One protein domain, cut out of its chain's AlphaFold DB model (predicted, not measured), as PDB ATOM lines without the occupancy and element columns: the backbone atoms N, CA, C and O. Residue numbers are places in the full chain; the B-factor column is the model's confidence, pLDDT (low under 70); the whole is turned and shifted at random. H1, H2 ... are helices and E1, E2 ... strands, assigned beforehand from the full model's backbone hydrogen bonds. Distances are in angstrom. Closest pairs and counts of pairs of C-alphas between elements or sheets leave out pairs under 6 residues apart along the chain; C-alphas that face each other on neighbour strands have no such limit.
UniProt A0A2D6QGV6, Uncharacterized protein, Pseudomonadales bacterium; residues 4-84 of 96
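Overview. This is residues 4 to 84 of the 96 residues of an uncharacterized protein of Pseudomonadales bacterium (UniProt A0A2D6QGV6). A twisted four-stranded sheet has one helix, H2, crossing one of its faces, two layers in which the other face is bare of named helices. The loop between E2 and E3 extends one end of the elongated shape, and small H1 lies off the sheet. The 81 printed residues run H1 H2 E1 E2 E3 E4, a mixed class; the sheet, order E1 - E2 - E3 - E4, is an antiparallel meander, each strand neighbouring the one before. It is loose, radius of gyration of the C-alphas 14.6 A, spanning 46 by 28 by 19 A.

Along the chain. H1 is residues 4 to 7, from C-alpha 4 at (4.779, -125.894, -49.054). H2 is 12 to 24, 18.9 A long; E1 is 27 to 29; E2 is 38 to 48, 28.9 A; E3 is 61 to 70, 30.1 A; E4 is 73 to 83, 29.9 A, ending at C-alpha 83 (-10.937, -145.078, -48.519).

Arrangement. H1 and H2 are apart. H2 is on the sheet at a height of 9.2 A, across the strands, at 66 degrees to E3 on the local plane; its closest C-alphas with E3 are Ala 18 and Val 66, 6.1 A. In H2 every O i to N i+4 pair is within hydrogen-bond range; H1 is too short for one. Within range are N 27 and O 41, 2.9 A, in hairpin E1 and E2; N 40 and O 67, 2.9 A, in hairpin E2 and E3; N 66 and O 78, 2.9 A, in hairpin E3 and E4. E4 bends by 53 degrees at residue 76.

Size, cuts and confidence. The C-alphas farthest apart, Ala 34 and Gly 55, are 46.4 A apart. The printed part has no cut; the link E2 to E3 is long, 12 residues. Residues 4 to 9 and 33 to 34 have pLDDT under 70.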
ATOM      1  N   SER A   4       6.053-126.574 -49.302       62.41
ATOM      2  CA  SER A   4       4.779-125.894 -49.054       62.41
ATOM      3  C   SER A   4       4.165-126.289 -47.709       62.41
ATOM      4  O   SER A   4       3.773-125.408 -46.951       62.41
ATOM      5  N   ALA A   5       4.179-127.580 -47.348       61.56
ATOM      6  CA  ALA A   5       3.656-128.057 -46.062       61.56
ATOM      7  C   ALA A   5       4.417-127.454 -44.864       61.56
ATOM      8  O   ALA A   5       3.824-127.079 -43.852       61.56
ATOM      9  N   ARG A   6       5.738-127.279 -45.000       60.81
ATOM     10  CA  ARG A   6       6.562-126.626 -43.973       60.81
ATOM     11  C   ARG A   6       6.218-125.143 -43.807       60.81
ATOM     12  O   ARG A   6       6.177-124.673 -42.677       60.81
ATOM     13  N   ARG A   7       5.926-124.427 -44.902       60.00
ATOM     14  CA  ARG A   7       5.574-122.993 -44.879       60.00
ATOM     15  C   ARG A   7       4.251-122.707 -44.177       60.00
ATOM     16  O   ARG A   7       4.153-121.697 -43.492       60.00
ATOM     17  N   VAL A   8       3.272-123.603 -44.283       64.62
ATOM     18  CA  VAL A   8       2.042-123.494 -43.483       64.62
ATOM     19  C   VAL A   8       2.204-124.046 -42.069       64.62
ATOM     20  O   VAL A   8       1.292-123.888 -41.275       64.62
ATOM     21  N   GLY A   9       3.341-124.637 -41.683       67.94
ATOM     22  CA  GLY A   9       3.563-125.174 -40.333       67.94
ATOM     23  C   GLY A   9       2.907-126.537 -40.076       67.94
ATOM     24  O   GLY A   9       2.656-126.886 -38.926       67.94
ATOM     25  N   LEU A  10       2.607-127.304 -41.129       75.44
ATOM     26  CA  LEU A  10       2.142-128.690 -41.023       75.44
ATOM     27  C   LEU A  10       3.326-129.578 -40.635       75.44
ATOM     28  O   LEU A  10       4.061-130.050 -41.496       75.44
ATOM     29  N   THR A  11       3.554-129.769 -39.340       83.94
ATOM     30  CA  THR A  11       4.576-130.693 -38.829       83.94
ATOM     31  C   THR A  11       4.001-132.105 -38.660       83.94
ATOM     32  O   THR A  11       2.784-132.257 -38.527       83.94
ATOM     33  N   PRO A  12       4.841-133.156 -38.583       87.00
ATOM     34  CA  PRO A  12       4.367-134.502 -38.253       87.00
ATOM     35  C   PRO A  12       3.575-134.564 -36.940       87.00
ATOM     36  O   PRO A  12       2.601-135.304 -36.844       87.00
ATOM     37  N   ALA A  13       3.949-133.757 -35.941       87.00
ATOM     38  CA  ALA A  13       3.204-133.650 -34.688       87.00
ATOM     39  C   ALA A  13       1.783-133.120 -34.921       87.00
ATOM     40  O   ALA A  13       0.823-133.661 -34.382       87.00
ATOM     41  N   PHE A  14       1.637-132.111 -35.778       87.81
ATOM     42  CA  PHE A  14       0.334-131.545 -36.101       87.81
ATOM     43  C   PHE A  14      -0.553-132.517 -36.892       87.81
ATOM     44  O   PHE A  14      -1.739-132.629 -36.599       87.81
ATOM     45  N   LEU A  15       0.022-133.288 -37.824       90.50
ATOM     46  CA  LEU A  15      -0.712-134.350 -38.527       90.50
ATOM     47  C   LEU A  15      -1.247-135.413 -37.557       90.50
ATOM     48  O   LEU A  15      -2.382-135.850 -37.702       90.50
ATOM     49  N   ARG A  16      -0.466-135.786 -36.532       92.19
ATOM     50  CA  ARG A  16      -0.926-136.714 -35.483       92.19
ATOM     51  C   ARG A  16      -2.059-136.131 -34.644       92.19
ATOM     52  O   ARG A  16      -2.983-136.860 -34.310       92.19
ATOM     53  N   ILE A  17      -2.005-134.838 -34.322       92.44
ATOM     54  CA  ILE A  17      -3.088-134.156 -33.598       92.44
ATOM     55  C   ILE A  17      -4.367-134.154 -34.441       92.44
ATOM     56  O   ILE A  17      -5.434-134.475 -33.931       92.44
ATOM     57  N   ALA A  18      -4.271-133.833 -35.731       93.81
ATOM     58  CA  ALA A  18      -5.427-133.871 -36.618       93.81
ATOM     59  C   ALA A  18      -6.001-135.284 -36.755       93.81
ATOM     60  O   ALA A  18      -7.207-135.460 -36.636       93.81
ATOM     61  N   TYR A  19      -5.137-136.290 -36.906       95.19
ATOM     62  CA  TYR A  19      -5.549-137.692 -36.921       95.19
ATOM     63  C   TYR A  19      -6.228-138.119 -35.610       95.19
ATOM     64  O   TYR A  19      -7.229-138.821 -35.641       95.19
ATOM     65  N   TYR A  20      -5.742-137.654 -34.455       95.19
ATOM     66  CA  TYR A  20      -6.406-137.895 -33.172       95.19
ATOM     67  C   TYR A  20      -7.852-137.382 -33.166       95.19
ATOM     68  O   TYR A  20      -8.752-138.137 -32.812       95.19
ATOM     69  N   TYR A  21      -8.090-136.136 -33.594       95.81
ATOM     70  CA  TYR A  21      -9.452-135.590 -33.659       95.81
ATOM     71  C   TYR A  21     -10.305-136.280 -34.722       95.81
ATOM     72  O   TYR A  21     -11.485-136.513 -34.484       95.81
ATOM     73  N   LEU A  22      -9.713-136.677 -35.852       95.94
ATOM     74  CA  LEU A  22     -10.390-137.490 -36.859       95.94
ATOM     75  C   LEU A  22     -10.932-138.796 -36.251       95.94
ATOM     76  O   LEU A  22     -12.080-139.150 -36.498       95.94
ATOM     77  N   CYS A  23     -10.141-139.473 -35.411       95.62
ATOM     78  CA  CYS A  23     -10.554-140.698 -34.721       95.62
ATOM     79  C   CYS A  23     -11.685-140.493 -33.700       95.62
ATOM     80  O   CYS A  23     -12.351-141.464 -33.354       95.62
ATOM     81  N   LEU A  24     -11.904-139.270 -33.203       95.62
ATOM     82  CA  LEU A  24     -13.049-138.969 -32.336       95.62
ATOM     83  C   LEU A  24     -14.365-138.861 -33.126       95.62
ATOM     84  O   LEU A  24     -15.436-139.025 -32.548       95.62
ATOM     85  N   GLY A  25     -14.285-138.639 -34.441       94.88
ATOM     86  CA  GLY A  25     -15.432-138.522 -35.339       94.88
ATOM     87  C   GLY A  25     -15.904-137.083 -35.552       94.88
ATOM     88  O   GLY A  25     -15.283-136.119 -35.099       94.88
ATOM     89  N   VAL A  26     -17.010-136.939 -36.284       96.94
ATOM     90  CA  VAL A  26     -17.628-135.642 -36.601       96.94
ATOM     91  C   VAL A  26     -18.101-134.955 -35.323       96.94
ATOM     92  O   VAL A  26     -18.800-135.557 -34.511       96.94
ATOM     93  N   GLY A  27     -17.741-133.685 -35.159       97.50
ATOM     94  CA  GLY A  27     -18.109-132.912 -33.982       97.50
ATOM     95  C   GLY A  27     -17.230-131.692 -33.743       97.50
ATOM     96  O   GLY A  27     -16.283-131.410 -34.480       97.50
ATOM     97  N   GLU A  28     -17.561-130.970 -32.680       97.50
ATOM     98  CA  GLU A  28     -16.789-129.842 -32.173       97.50
ATOM     99  C   GLU A  28     -16.091-130.237 -30.865       97.50
ATOM    100  O   GLU A  28     -16.697-130.833 -29.975       97.50
ATOM    101  N   TYR A  29     -14.808-129.898 -30.749       96.06
ATOM    102  CA  TYR A  29     -13.946-130.273 -29.633       96.06
ATOM    103  C   TYR A  29     -13.216-129.055 -29.076       96.06
ATOM    104  O   TYR A  29     -12.697-128.225 -29.827       96.06
ATOM    105  N   THR A  30     -13.099-128.986 -27.750       94.31
ATOM    106  CA  THR A  30     -12.272-127.996 -27.048       94.31
ATOM    107  C   THR A  30     -10.915-128.616 -26.702       94.31
ATOM    108  O   THR A  30     -10.847-129.502 -25.844       94.31
ATOM    109  N   PRO A  31      -9.814-128.196 -27.350       89.81
ATOM    110  CA  PRO A  31      -8.495-128.750 -27.087       89.81
ATOM    111  C   PRO A  31      -8.026-128.443 -25.669       89.81
ATOM    112  O   PRO A  31      -8.187-127.336 -25.167       89.81
ATOM    113  N   LYS A  32      -7.338-129.400 -25.041       79.56
ATOM    114  CA  LYS A  32      -6.693-129.187 -23.732       79.56
ATOM    115  C   LYS A  32      -5.364-128.417 -23.823       79.56
ATOM    116  O   LYS A  32      -4.723-128.183 -22.804       79.56
ATOM    117  N   HIS A  33      -4.916-128.059 -25.028       69.62
ATOM    118  CA  HIS A  33      -3.627-127.409 -25.277       69.62
ATOM    119  C   HIS A  33      -3.805-125.957 -25.727       69.62
ATOM    120  O   HIS A  33      -4.665-125.664 -26.548       69.62
ATOM    121  N   ALA A  34      -2.913-125.074 -25.269       67.38
ATOM    122  CA  ALA A  34      -3.005-123.614 -25.401       67.38
ATOM    123  C   ALA A  34      -2.933-123.039 -26.834       67.38
ATOM    124  O   ALA A  34      -2.945-121.823 -27.009       67.38
ATOM    125  N   HIS A  35      -2.796-123.873 -27.865       80.31
ATOM    126  CA  HIS A  35      -2.571-123.401 -29.234       80.31
ATOM    127  C   HIS A  35      -3.853-123.143 -30.029       80.31
ATOM    128  O   HIS A  35      -3.802-122.392 -31.002       80.31
ATOM    129  N   TYR A  36      -4.971-123.758 -29.640       88.75
ATOM    130  CA  TYR A  36      -6.256-123.646 -30.328       88.75
ATOM    131  C   TYR A  36      -7.380-123.697 -29.307       88.75
ATOM    132  O   TYR A  36      -7.351-124.525 -28.399       88.75
ATOM    133  N   ASP A  37      -8.387-122.858 -29.501       93.06
ATOM    134  CA  ASP A  37      -9.537-122.796 -28.596       93.06
ATOM    135  C   ASP A  37     -10.613-123.808 -29.006       93.06
ATOM    136  O   ASP A  37     -11.437-124.230 -28.196       93.06
ATOM    137  N   ARG A  38     -10.609-124.197 -30.286       95.25
ATOM    138  CA  ARG A  38     -11.635-125.050 -30.875       95.25
ATOM    139  C   ARG A  38     -11.098-125.849 -32.058       95.25
ATOM    140  O   ARG A  38     -10.329-125.334 -32.871       95.25
ATOM    141  N   VAL A  39     -11.544-127.093 -32.162       96.44
ATOM    142  CA  VAL A  39     -11.342-127.973 -33.317       96.44
ATOM    143  C   VAL A  39     -12.697-128.453 -33.807       96.44
ATOM    144  O   VAL A  39     -13.536-128.836 -32.999       96.44
ATOM    145  N   VAL A  40     -12.914-128.431 -35.117       97.75
ATOM    146  CA  VAL A  40     -14.151-128.909 -35.741       97.75
ATOM    147  C   VAL A  40     -13.798-130.005 -36.734       97.75
ATOM    148  O   VAL A  40     -12.896-129.835 -37.552       97.75
ATOM    149  N   VAL A  41     -14.503-131.128 -36.654       98.00
ATOM    150  CA  VAL A  41     -14.410-132.235 -37.604       98.00
ATOM    151  C   VAL A  41     -15.747-132.358 -38.309       98.00
ATOM    152  O   VAL A  41     -16.772-132.524 -37.649       98.00
ATOM    153  N   HIS A  42     -15.755-132.284 -39.636       97.31
ATOM    154  CA  HIS A  42     -16.986-132.405 -40.412       97.31
ATOM    155  C   HIS A  42     -16.753-133.070 -41.775       97.31
ATOM    156  O   HIS A  42     -15.610-133.133 -42.243       97.31
ATOM    157  N   PRO A  43     -17.816-133.581 -42.423       96.12
ATOM    158  CA  PRO A  43     -17.733-134.078 -43.790       96.12
ATOM    159  C   PRO A  43     -17.230-132.995 -44.747       96.12
ATOM    160  O   PRO A  43     -17.674-131.847 -44.693       96.12
ATOM    161  N   LEU A  44     -16.297-133.380 -45.613       94.25
ATOM    162  CA  LEU A  44     -15.856-132.602 -46.768       94.25
ATOM    163  C   LEU A  44     -16.662-133.000 -48.012       94.25
ATOM    164  O   LEU A  44     -17.116-132.138 -48.757       94.25
ATOM    165  N   TYR A  45     -16.855-134.304 -48.212       91.25
ATOM    166  CA  TYR A  45     -17.746-134.880 -49.216       91.25
ATOM    167  C   TYR A  45     -18.229-136.254 -48.747       91.25
ATOM    168  O   TYR A  45     -17.563-136.928 -47.956       91.25
ATOM    169  N   GLU A  46     -19.407-136.642 -49.223       89.94
ATOM    170  CA  GLU A  46     -20.051-137.901 -48.863       89.94
ATOM    171  C   GLU A  46     -19.245-139.117 -49.318       89.94
ATOM    172  O   GLU A  46     -18.520-139.069 -50.312       89.94
ATOM    173  N   PHE A  47     -19.395-140.214 -48.576       90.06
ATOM    174  CA  PHE A  47     -18.803-141.489 -48.945       90.06
ATOM    175  C   PHE A  47     -19.568-142.081 -50.126       90.06
ATOM    176  O   PHE A  47     -20.653-142.627 -49.944       90.06
ATOM    177  N   ASN A  48     -19.004-141.953 -51.321       88.12
ATOM    178  CA  ASN A  48     -19.646-142.356 -52.564       88.12
ATOM    179  C   ASN A  48     -18.678-143.123 -53.462       88.12
ATOM    180  O   ASN A  48     -17.454-143.052 -53.320       88.12
ATOM    181  N   GLU A  49     -19.267-143.862 -54.393       84.44
ATOM    182  CA  GLU A  49     -18.555-144.523 -55.474       84.44
ATOM    183  C   GLU A  49     -17.873-143.502 -56.388       84.44
ATOM    184  O   GLU A  49     -18.408-142.419 -56.644       84.44
ATOM    185  N   ASN A  50     -16.706-143.860 -56.926       77.81
ATOM    186  CA  ASN A  50     -16.111-143.090 -58.004       77.81
ATOM    187  C   ASN A  50     -16.929-143.292 -59.295       77.81
ATOM    188  O   ASN A  50     -16.931-144.398 -59.837       77.81
ATOM    189  N   PRO A  51     -17.564-142.247 -59.859       76.69
ATOM    190  CA  PRO A  51     -18.377-142.389 -61.067       76.69
ATOM    191  C   PRO A  51     -17.575-142.847 -62.294       76.69
ATOM    192  O   PRO A  51     -18.158-143.295 -63.277       76.69
ATOM    193  N   GLN A  52     -16.243-142.731 -62.260       80.50
ATOM    194  CA  GLN A  52     -15.361-143.208 -63.327       80.50
ATOM    195  C   GLN A  52     -15.152-144.732 -63.294       80.50
ATOM    196  O   GLN A  52     -14.784-145.308 -64.316       80.50
ATOM    197  N   HIS A  53     -15.411-145.383 -62.155       79.19
ATOM    198  CA  HIS A  53     -15.157-146.807 -61.928       79.19
ATOM    199  C   HIS A  53     -16.282-147.452 -61.097       79.19
ATOM    200  O   HIS A  53     -16.079-147.834 -59.941       79.19
ATOM    201  N   PRO A  54     -17.487-147.582 -61.676       81.12
ATOM    202  CA  PRO A  54     -18.616-148.181 -60.984       81.12
ATOM    203  C   PRO A  54     -18.380-149.673 -60.702       81.12
ATOM    204  O   PRO A  54     -17.842-150.408 -61.529       81.12
ATOM    205  N   GLY A  55     -18.816-150.130 -59.536       78.94
ATOM    206  CA  GLY A  55     -18.684-151.483 -59.009       78.94
ATOM    207  C   GLY A  55     -17.369-151.777 -58.282       78.94
ATOM    208  O   GLY A  55     -17.228-152.878 -57.748       78.94
ATOM    209  N   VAL A  56     -16.411-150.843 -58.241       81.81
ATOM    210  CA  VAL A  56     -15.097-151.068 -57.613       81.81
ATOM    211  C   VAL A  56     -15.109-150.548 -56.175       81.81
ATOM    212  O   VAL A  56     -15.048-149.346 -55.927       81.81
ATOM    213  N   LEU A  57     -15.192-151.458 -55.199       77.50
ATOM    214  CA  LEU A  57     -15.313-151.117 -53.773       77.50
ATOM    215  C   LEU A  57     -14.128-150.290 -53.252       77.50
ATOM    216  O   LEU A  57     -14.310-149.395 -52.429       77.50
ATOM    217  N   GLU A  58     -12.922-150.551 -53.752       78.31
ATOM    218  CA  GLU A  58     -11.691-149.831 -53.411       78.31
ATOM    219  C   GLU A  58     -11.715-148.361 -53.861       78.31
ATOM    220  O   GLU A  58     -10.946-147.526 -53.371       78.31
ATOM    221  N   GLU A  59     -12.619-148.030 -54.781       83.44
ATOM    222  CA  GLU A  59     -12.790-146.683 -55.302       83.44
ATOM    223  C   GLU A  59     -13.844-145.863 -54.569       83.44
ATOM    224  O   GLU A  59     -13.920-144.648 -54.779       83.44
ATOM    225  N   PHE A  60     -14.586-146.473 -53.642       87.19
ATOM    226  CA  PHE A  60     -15.416-145.708 -52.727       87.19
ATOM    227  C   PHE A  60     -14.539-144.830 -51.841       87.19
ATOM    228  O   PHE A  60     -13.567-145.276 -51.216       87.19
ATOM    229  N   ALA A  61     -14.897-143.554 -51.779       90.38
ATOM    230  CA  ALA A  61     -14.189-142.593 -50.966       90.38
ATOM    231  C   ALA A  61     -15.151-141.595 -50.340       90.38
ATOM    232  O   ALA A  61     -16.126-141.171 -50.953       90.38
ATOM    233  N   GLY A  62     -14.817-141.174 -49.127       92.25
ATOM    234  CA  GLY A  62     -15.422-140.034 -48.452       92.25
ATOM    235  C   GLY A  62     -14.342-139.065 -48.003       92.25
ATOM    236  O   GLY A  62     -13.155-139.406 -47.953       92.25
ATOM    237  N   GLY A  63     -14.750-137.849 -47.672       94.62
ATOM    238  CA  GLY A  63     -13.851-136.818 -47.182       94.62
ATOM    239  C   GLY A  63     -14.263-136.357 -45.799       94.62
ATOM    240  O   GLY A  63     -15.428-136.040 -45.574       94.62
ATOM    241  N   LEU A  64     -13.300-136.242 -44.894       96.81
ATOM    242  CA  LEU A  64     -13.457-135.539 -43.624       96.81
ATOM    243  C   LEU A  64     -12.422-134.426 -43.553       96.81
ATOM    244  O   LEU A  64     -11.297-134.594 -44.013       96.81
ATOM    245  N   VAL A  65     -12.778-133.299 -42.953       97.38
ATOM    246  CA  VAL A  65     -11.839-132.205 -42.695       97.38
ATOM    247  C   VAL A  65     -11.754-131.939 -41.203       97.38
ATOM    248  O   VAL A  65     -12.756-131.983 -40.489       97.38
ATOM    249  N   VAL A  66     -10.534-131.679 -40.739       97.00
ATOM    250  CA  VAL A  66     -10.237-131.249 -39.374       97.00
ATOM    251  C   VAL A  66      -9.780-129.799 -39.420       97.00
ATOM    252  O   VAL A  66      -8.695-129.490 -39.920       97.00
ATOM    253  N   GLU A  67     -10.601-128.905 -38.888       96.31
ATOM    254  CA  GLU A  67     -10.350-127.471 -38.836       96.31
ATOM    255  C   GLU A  67      -9.935-127.030 -37.433       96.31
ATOM    256  O   GLU A  67     -10.537-127.410 -36.431       96.31
ATOM    257  N   PHE A  68      -8.916-126.178 -37.357       94.38
ATOM    258  CA  PHE A  68      -8.393-125.635 -36.110       94.38
ATOM    259  C   PHE A  68      -8.675-124.140 -36.038       94.38
ATOM    260  O   PHE A  68      -8.361-123.388 -36.969       94.38
ATOM    261  N   PHE A  69      -9.213-123.704 -34.903       94.75
ATOM    262  CA  PHE A  69      -9.607-122.328 -34.650       94.75
ATOM    263  C   PHE A  69      -8.819-121.725 -33.489       94.75
ATOM    264  O   PHE A  69      -8.583-122.364 -32.464       94.75
ATOM    265  N   LEU A  70      -8.452-120.457 -33.644       93.12
ATOM    266  CA  LEU A  70      -7.857-119.626 -32.601       93.12
ATOM    267  C   LEU A  70      -8.558-118.269 -32.620       93.12
ATOM    268  O   LEU A  70      -8.661-117.643 -33.677       93.12
ATOM    269  N   LYS A  71      -9.055-117.813 -31.468       93.00
ATOM    270  CA  LYS A  71      -9.821-116.566 -31.322       93.00
ATOM    271  C   LYS A  71     -10.950-116.458 -32.354       93.00
ATOM    272  O   LYS A  71     -11.071-115.452 -33.049       93.00
ATOM    273  N   GLN A  72     -11.733-117.531 -32.490       90.19
ATOM    274  CA  GLN A  72     -12.848-117.665 -33.446       90.19
ATOM    275  C   GLN A  72     -12.468-117.651 -34.937       90.19
ATOM    276  O   GLN A  72     -13.345-117.751 -35.793       90.19
ATOM    277  N   LYS A  73     -11.180-117.584 -35.291       93.88
ATOM    278  CA  LYS A  73     -10.728-117.643 -36.687       93.88
ATOM    279  C   LYS A  73     -10.183-119.019 -37.020       93.88
ATOM    280  O   LYS A  73      -9.361-119.547 -36.272       93.88
ATOM    281  N   ARG A  74     -10.587-119.571 -38.166       93.75
ATOM    282  CA  ARG A  74      -9.960-120.773 -38.721       93.75
ATOM    283  C   ARG A  74      -8.531-120.429 -39.123       93.75
ATOM    284  O   ARG A  74      -8.314-119.580 -39.983       93.75
ATOM    285  N   VAL A  75      -7.566-121.088 -38.499       92.06
ATOM    286  CA  VAL A  75      -6.138-120.856 -38.750       92.06
ATOM    287  C   VAL A  75      -5.506-121.978 -39.561       92.06
ATOM    288  O   VAL A  75      -4.494-121.747 -40.221       92.06
ATOM    289  N   ARG A  76      -6.072-123.192 -39.512       90.94
ATOM    290  CA  ARG A  76      -5.570-124.375 -40.224       90.94
ATOM    291  C   ARG A  76      -6.715-125.327 -40.561       90.94
ATOM    292  O   ARG A  76      -7.681-125.402 -39.807       90.94
ATOM    293  N   SER A  77      -6.551-126.089 -41.633       93.56
ATOM    294  CA  SER A  77      -7.388-127.241 -41.967       93.56
ATOM    295  C   SER A  77      -6.519-128.373 -42.508       93.56
ATOM    296  O   SER A  77      -5.452-128.127 -43.082       93.56
ATOM    297  N   ILE A  78      -6.947-129.610 -42.275       94.44
ATOM    298  CA  ILE A  78      -6.380-130.806 -42.898       94.44
ATOM    299  C   ILE A  78      -7.525-131.653 -43.426       94.44
ATOM    300  O   ILE A  78      -8.392-132.070 -42.658       94.44
ATOM    301  N   ASP A  79      -7.458-131.946 -44.718       95.25
ATOM    302  CA  ASP A  79      -8.426-132.774 -45.417       95.25
ATOM    303  C   ASP A  79      -7.923-134.220 -45.422       95.25
ATOM    304  O   ASP A  79      -6.782-134.508 -45.800       95.25
ATOM    305  N   PHE A  80      -8.782-135.139 -45.002       94.25
ATOM    306  CA  PHE A  80      -8.550-136.571 -45.026       94.25
ATOM    307  C   PHE A  80      -9.459-137.200 -46.070       94.25
ATOM    308  O   PHE A  80     -10.684-137.131 -45.980       94.25
ATOM    309  N   ARG A  81      -8.839-137.861 -47.046       91.88
ATOM    310  CA  ARG A  81      -9.529-138.821 -47.900       91.88
ATOM    311  C   ARG A  81      -9.619-140.143 -47.146       91.88
ATOM    312  O   ARG A  81      -8.597-140.713 -46.769       91.88
ATOM    313  N   CYS A  82     -10.835-140.619 -46.942       89.38
ATOM    314  CA  CYS A  82     -11.129-141.916 -46.359       89.38
ATOM    315  C   CYS A  82     -11.458-142.887 -47.490       89.38
ATOM    316  O   CYS A  82     -12.373-142.635 -48.269       89.38
ATOM    317  N   GLN A  83     -10.710-143.982 -47.576       89.44
ATOM    318  CA  GLN A  83     -10.937-145.078 -48.519       89.44
ATOM    319  C   GLN A  83     -10.870-146.401 -47.775       89.44
ATOM    320  O   GLN A  83     -10.249-146.500 -46.711       89.44
ATOM    321  N   ILE A  84     -11.484-147.424 -48.355       85.88
ATOM    322  CA  ILE A  84     -11.360-148.786 -47.854       85.88
ATOM    323  C   ILE A  84      -9.939-149.269 -48.163       85.88
ATOM    324  O   ILE A  84      -9.562-149.416 -49.320       85.88
TER     325      ILE A  84